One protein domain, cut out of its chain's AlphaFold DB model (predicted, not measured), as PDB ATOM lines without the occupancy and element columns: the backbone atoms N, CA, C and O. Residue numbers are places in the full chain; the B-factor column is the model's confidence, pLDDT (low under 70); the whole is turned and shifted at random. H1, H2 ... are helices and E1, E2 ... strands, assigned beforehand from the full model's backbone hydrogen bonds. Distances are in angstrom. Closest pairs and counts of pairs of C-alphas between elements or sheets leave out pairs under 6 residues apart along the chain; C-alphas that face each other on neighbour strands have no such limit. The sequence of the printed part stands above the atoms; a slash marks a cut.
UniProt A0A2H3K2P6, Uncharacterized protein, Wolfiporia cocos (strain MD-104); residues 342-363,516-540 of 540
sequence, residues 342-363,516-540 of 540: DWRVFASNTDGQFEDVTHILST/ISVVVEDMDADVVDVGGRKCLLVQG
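AT A GLANCE: This is residues 342 to 363 and 516 to 540 of the 540 residues of an uncharacterized protein of Wolfiporia cocos (strain MD-104) (UniProt A0A2H3K2P6). Two hairpins side by side make one twisted sheet, its long strands E1 and E4 in the middle; tiny helices H1, beside the sheet, and H2, off it, lie towards opposite ends. The printed part has 47 residues, with E1, E2, H1, H2, E3, E4 along the chain and an antiparallel sheet E2 E1 E4 E3. It is mixed, helices and strands, and compact, with radius of gyration of the C-alphas 10.5 A and spans 31 by 24 by 16 A.

HOW THE PARTS SIT: Look first at E1, residues 343 to 348, in an antiparallel hairpin with E2, residues 354 to 356; N 347 and O 355, 2.9 A apart, are within hydrogen-bond range. H1, residues 358 to 361, is on the sheet, over none of its strands; its closest C-alphas to E1 are Thr 358 and Val 345, 5.0 A. H2, residues 516 to 519, is not on the sheet. E3, residues 527 to 529, forms an antiparallel hairpin with E4, residues 534 to 539, with N 535 and O 528 at 2.8 A; E4 is antiparallel to E1, with N 344 and O 538 at 2.8 A. Both helices are too short for O i to N i+4 pairs; O i to N i+3 pairs within range are 1 of 1 in H1, 0 of 1 in H2.

IN THESE COORDINATES: Find C-alpha 343 at (38.737, -36.919, 13.017); E1 runs 16.4 A from there. E4 runs 16.7 A, to C-alpha 539 at (41.540, -33.150, 12.336).

THE WHOLE: The farthest C-alphas, Thr 363 and Glu 521, are 31.3 A apart. Residues 364 to 515 are not printed; C-alphas 363 and 516 are 25.5 A apart. Of the links printed whole, none is long. The model's pLDDT is under 70 at residues 363 and 516 to 526.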
ATOM      1  N   ASP A 342      40.213 -36.389  17.146       78.38
ATOM      2  CA  ASP A 342      38.798 -36.299  16.789       78.38
ATOM      3  C   ASP A 342      38.686 -35.975  15.294       78.38
ATOM      4  O   ASP A 342      38.559 -34.823  14.875       78.38
ATOM      5  N   TRP A 343      38.852 -37.009  14.468       82.50
ATOM      6  CA  TRP A 343      38.737 -36.919  13.017       82.50
ATOM      7  C   TRP A 343      37.282 -36.698  12.618       82.50
ATOM      8  O   TRP A 343      36.443 -37.584  12.791       82.50
ATOM      9  N   ARG A 344      37.000 -35.540  12.020       86.19
ATOM     10  CA  ARG A 344      35.665 -35.171  11.551       86.19
ATOM     11  C   ARG A 344      35.586 -35.214  10.035       86.19
ATOM     12  O   ARG A 344      36.448 -34.683   9.334       86.19
ATOM     13  N   VAL A 345      34.538 -35.851   9.528       86.75
ATOM     14  CA  VAL A 345      34.260 -35.990   8.099       86.75
ATOM     15  C   VAL A 345      33.127 -35.048   7.725       86.75
ATOM     16  O   VAL A 345      31.989 -35.214   8.164       86.75
ATOM     17  N   PHE A 346      33.432 -34.079   6.871       87.88
ATOM     18  CA  PHE A 346      32.473 -33.109   6.361       87.88
ATOM     19  C   PHE A 346      32.105 -33.444   4.917       87.88
ATOM     20  O   PHE A 346      32.966 -33.436   4.039       87.88
ATOM     21  N   ALA A 347      30.828 -33.707   4.642       89.75
ATOM     22  CA  ALA A 347      30.339 -33.953   3.287       89.75
ATOM     23  C   ALA A 347      29.758 -32.672   2.678       89.75
ATOM     24  O   ALA A 347      28.961 -31.977   3.309       89.75
ATOM     25  N   SER A 348      30.115 -32.376   1.428       90.06
ATOM     26  CA  SER A 348      29.498 -31.286   0.670       90.06
ATOM     27  C   SER A 348      28.064 -31.657   0.266       90.06
ATOM     28  O   SER A 348      27.833 -32.671  -0.402       90.06
ATOM     29  N   ASN A 349      27.095 -30.829   0.660       82.38
ATOM     30  CA  ASN A 349      25.735 -30.859   0.125       82.38
ATOM     31  C   ASN A 349      25.642 -30.028  -1.166       82.38
ATOM     32  O   ASN A 349      26.485 -29.175  -1.445       82.38
ATOM     33  N   THR A 350      24.589 -30.255  -1.960       77.25
ATOM     34  CA  THR A 350      24.391 -29.627  -3.288       77.25
ATOM     35  C   THR A 350      24.389 -28.101  -3.278       77.25
ATOM     36  O   THR A 350      24.614 -27.482  -4.314       77.25
ATOM     37  N   ASP A 351      24.154 -27.512  -2.110       81.94
ATOM     38  CA  ASP A 351      23.988 -26.077  -1.907       81.94
ATOM     39  C   ASP A 351      25.297 -25.411  -1.423       81.94
ATOM     40  O   ASP A 351      25.290 -24.274  -0.959       81.94
ATOM     41  N   GLY A 352      26.430 -26.127  -1.500       80.06
ATOM     42  CA  GLY A 352      27.765 -25.640  -1.123       80.06
ATOM     43  C   GLY A 352      28.046 -25.621   0.383       80.06
ATOM     44  O   GLY A 352      29.148 -25.277   0.796       80.06
ATOM     45  N   GLN A 353      27.074 -26.009   1.212       83.94
ATOM     46  CA  GLN A 353      27.254 -26.170   2.653       83.94
ATOM     47  C   GLN A 353      27.863 -27.537   2.980       83.94
ATOM     48  O   GLN A 353      27.538 -28.539   2.340       83.94
ATOM     49  N   PHE A 354      28.719 -27.576   3.998       83.88
ATOM     50  CA  PHE A 354      29.305 -28.804   4.525       83.88
ATOM     51  C   PHE A 354      28.521 -29.288   5.747       83.88
ATOM     52  O   PHE A 354      28.255 -28.512   6.664       83.88
ATOM     53  N   GLU A 355      28.169 -30.570   5.759       88.88
ATOM     54  CA  GLU A 355      27.482 -31.242   6.864       88.88
ATOM     55  C   GLU A 355      28.433 -32.239   7.536       88.88
ATOM     56  O   GLU A 355      29.137 -32.985   6.852       88.88
ATOM     57  N   ASP A 356      28.471 -32.244   8.869       87.38
ATOM     58  CA  ASP A 356      29.285 -33.179   9.652       87.38
ATOM     59  C   ASP A 356      28.640 -34.575   9.630       87.38
ATOM     60  O   ASP A 356      27.667 -34.853  10.337       87.38
ATOM     61  N   VAL A 357      29.185 -35.462   8.798       86.75
ATOM     62  CA  VAL A 357      28.723 -36.848   8.627       86.75
ATOM     63  C   VAL A 357      29.504 -37.843   9.489       86.75
ATOM     64  O   VAL A 357      29.275 -39.049   9.392       86.75
ATOM     65  N   THR A 358      30.377 -37.369  10.387       86.31
ATOM     66  CA  THR A 358      31.136 -38.219  11.327       86.31
ATOM     67  C   THR A 358      30.202 -39.098  12.158       86.31
ATOM     68  O   THR A 358      30.482 -40.269  12.381       86.31
ATOM     69  N   HIS A 359      29.031 -38.569  12.529       80.50
ATOM     70  CA  HIS A 359      27.997 -39.288  13.278       80.50
ATOM     71  C   HIS A 359      27.311 -40.431  12.500       80.50
ATOM     72  O   HIS A 359      26.638 -41.258  13.108       80.50
ATOM     73  N   ILE A 360      27.439 -40.463  11.168       78.25
ATOM     74  CA  ILE A 360      26.931 -41.537  10.297       78.25
ATOM     75  C   ILE A 360      28.014 -42.601  10.094       78.25
ATOM     76  O   ILE A 360      27.708 -43.780   9.943       78.25
ATOM     77  N   LEU A 361      29.280 -42.176  10.065       73.62
ATOM     78  CA  LEU A 361      30.445 -43.028   9.817       73.62
ATOM     79  C   LEU A 361      31.051 -43.621  11.097       73.62
ATOM     80  O   LEU A 361      31.870 -44.537  11.006       73.62
ATOM     81  N   SER A 362      30.660 -43.133  12.277       77.81
ATOM     82  CA  SER A 362      31.074 -43.702  13.556       77.81
ATOM     83  C   SER A 362      30.616 -45.159  13.667       77.81
ATOM     84  O   SER A 362      29.475 -45.524  13.372       77.81
ATOM     85  N   THR A 363      31.543 -46.026  14.075       60.22
ATOM     86  CA  THR A 363      31.401 -47.485  13.961       60.22
ATOM     87  C   THR A 363      30.236 -48.067  14.761       60.22
ATOM     88  O   THR A 363      29.752 -49.143  14.419       60.22
ATOM     89  N   ILE A 516      35.887 -22.265   8.360       51.16
ATOM     90  CA  ILE A 516      35.787 -23.229   7.254       51.16
ATOM     91  C   ILE A 516      35.613 -22.520   5.895       51.16
ATOM     92  O   ILE A 516      36.126 -22.996   4.890       51.16
ATOM     93  N   SER A 517      34.966 -21.350   5.844       47.44
ATOM     94  CA  SER A 517      34.810 -20.579   4.599       47.44
ATOM     95  C   SER A 517      36.116 -19.964   4.089       47.44
ATOM     96  O   SER A 517      36.173 -19.603   2.919       47.44
ATOM     97  N   VAL A 518      37.127 -19.808   4.951       46.03
ATOM     98  CA  VAL A 518      38.437 -19.232   4.593       46.03
ATOM     99  C   VAL A 518      39.442 -20.329   4.230       46.03
ATOM    100  O   VAL A 518      40.301 -20.123   3.384       46.03
ATOM    101  N   VAL A 519      39.312 -21.522   4.820       50.06
ATOM    102  CA  VAL A 519      40.208 -22.665   4.563       50.06
ATOM    103  C   VAL A 519      39.928 -23.352   3.212       50.06
ATOM    104  O   VAL A 519      40.815 -23.981   2.645       50.06
ATOM    105  N   VAL A 520      38.725 -23.202   2.647       52.41
ATOM    106  CA  VAL A 520      38.336 -23.851   1.375       52.41
ATOM    107  C   VAL A 520      39.052 -23.282   0.134       52.41
ATOM    108  O   VAL A 520      39.120 -23.986  -0.869       52.41
ATOM    109  N   GLU A 521      39.625 -22.073   0.173       54.47
ATOM    110  CA  GLU A 521      40.356 -21.513  -0.985       54.47
ATOM    111  C   GLU A 521      41.784 -22.071  -1.175       54.47
ATOM    112  O   GLU A 521      42.356 -21.849  -2.239       54.47
ATOM    113  N   ASP A 522      42.347 -22.810  -0.207       49.22
ATOM    114  CA  ASP A 522      43.759 -23.263  -0.241       49.22
ATOM    115  C   ASP A 522      43.944 -24.767   0.092       49.22
ATOM    116  O   ASP A 522      45.056 -25.238   0.325       49.22
ATOM    117  N   MET A 523      42.857 -25.556   0.127       54.69
ATOM    118  CA  MET A 523      42.879 -26.989   0.497       54.69
ATOM    119  C   MET A 523      42.401 -27.944  -0.611       54.69
ATOM    120  O   MET A 523      41.595 -28.845  -0.381       54.69
ATOM    121  N   ASP A 524      42.984 -27.821  -1.806       55.03
ATOM    122  CA  ASP A 524      42.856 -28.822  -2.886       55.03
ATOM    123  C   ASP A 524      43.529 -30.184  -2.557       55.03
ATOM    124  O   ASP A 524      43.436 -31.127  -3.343       55.03
ATOM    125  N   ALA A 525      44.215 -30.310  -1.412       54.66
ATOM    126  CA  ALA A 525      45.028 -31.478  -1.058       54.66
ATOM    127  C   ALA A 525      44.242 -32.685  -0.497       54.66
ATOM    128  O   ALA A 525      44.559 -33.818  -0.855       54.66
ATOM    129  N   ASP A 526      43.217 -32.460   0.336       68.69
ATOM    130  CA  ASP A 526      42.554 -33.514   1.137       68.69
ATOM    131  C   ASP A 526      41.050 -33.678   0.819       68.69
ATOM    132  O   ASP A 526      40.226 -34.027   1.672       68.69
ATOM    133  N   VAL A 527      40.668 -33.437  -0.441       74.69
ATOM    134  CA  VAL A 527      39.306 -33.688  -0.939       74.69
ATOM    135  C   VAL A 527      39.169 -35.144  -1.393       74.69
ATOM    136  O   VAL A 527      39.644 -35.520  -2.466       74.69
ATOM    137  N   VAL A 528      38.447 -35.961  -0.625       79.19
ATOM    138  CA  VAL A 528      38.159 -37.362  -0.976       79.19
ATOM    139  C   VAL A 528      36.762 -37.465  -1.590       79.19
ATOM    140  O   VAL A 528      35.781 -37.028  -0.990       79.19
ATOM    141  N   ASP A 529      36.634 -38.061  -2.779       81.50
ATOM    142  CA  ASP A 529      35.322 -38.380  -3.358       81.50
ATOM    143  C   ASP A 529      34.800 -39.708  -2.788       81.50
ATOM    144  O   ASP A 529      35.357 -40.779  -3.045       81.50
ATOM    145  N   VAL A 530      33.724 -39.634  -2.002       77.81
ATOM    146  CA  VAL A 530      33.059 -40.793  -1.400       77.81
ATOM    147  C   VAL A 530      31.639 -40.881  -1.950       77.81
ATOM    148  O   VAL A 530      30.751 -40.113  -1.586       77.81
ATOM    149  N   GLY A 531      31.411 -41.842  -2.849       77.94
ATOM    150  CA  GLY A 531      30.084 -42.106  -3.416       77.94
ATOM    151  C   GLY A 531      29.553 -41.015  -4.358       77.94
ATOM    152  O   GLY A 531      28.337 -40.897  -4.506       77.94
ATOM    153  N   GLY A 532      30.429 -40.223  -4.988       83.19
ATOM    154  CA  GLY A 532      30.045 -39.094  -5.841       83.19
ATOM    155  C   GLY A 532      29.778 -37.806  -5.056       83.19
ATOM    156  O   GLY A 532      29.071 -36.922  -5.547       83.19
ATOM    157  N   ARG A 533      30.299 -37.707  -3.827       80.50
ATOM    158  CA  ARG A 533      30.270 -36.504  -2.988       80.50
ATOM    159  C   ARG A 533      31.684 -36.173  -2.531       80.50
ATOM    160  O   ARG A 533      32.372 -37.014  -1.957       80.50
ATOM    161  N   LYS A 534      32.072 -34.909  -2.705       86.38
ATOM    162  CA  LYS A 534      33.309 -34.369  -2.133       86.38
ATOM    163  C   LYS A 534      33.190 -34.322  -0.611       86.38
ATOM    164  O   LYS A 534      32.312 -33.636  -0.081       86.38
ATOM    165  N   CYS A 535      34.073 -35.045   0.063       87.31
ATOM    166  CA  CYS A 535      34.227 -35.042   1.508       87.31
ATOM    167  C   CYS A 535      35.574 -34.416   1.882       87.31
ATOM    168  O   CYS A 535      36.575 -34.631   1.199       87.31
ATOM    169  N   LEU A 536      35.584 -33.653   2.971       89.56
ATOM    170  CA  LEU A 536      36.782 -33.118   3.611       89.56
ATOM    171  C   LEU A 536      37.004 -33.875   4.919       89.56
ATOM    172  O   LEU A 536      36.072 -34.027   5.713       89.56
ATOM    173  N   LEU A 537      38.233 -34.336   5.141       85.06
ATOM    174  CA  LEU A 537      38.658 -34.897   6.417       85.06
ATOM    175  C   LEU A 537      39.375 -33.801   7.210       85.06
ATOM    176  O   LEU A 537      40.373 -33.257   6.748       85.06
ATOM    177  N   VAL A 538      38.866 -33.471   8.394       85.12
ATOM    178  CA  VAL A 538      39.412 -32.414   9.253       85.12
ATOM    179  C   VAL A 538      39.825 -33.026  10.586       85.12
ATOM    180  O   VAL A 538      39.037 -33.723  11.225       85.12
ATOM    181  N   GLN A 539      41.058 -32.768  11.011       84.75
ATOM    182  CA  GLN A 539      41.540 -33.150  12.336       84.75
ATOM    183  C   GLN A 539      41.162 -32.057  13.348       84.75
ATOM    184  O   GLN A 539      41.552 -30.902  13.159       84.75
ATOM    185  N   GLY A 540      40.373 -32.413  14.369       70.38
ATOM    186  CA  GLY A 540      39.969 -31.525  15.471       70.38
ATOM    187  C   GLY A 540      40.988 -31.404  16.601       70.38
ATOM    188  O   GLY A 540      41.786 -32.353  16.785       70.38
TER     189      GLY A 540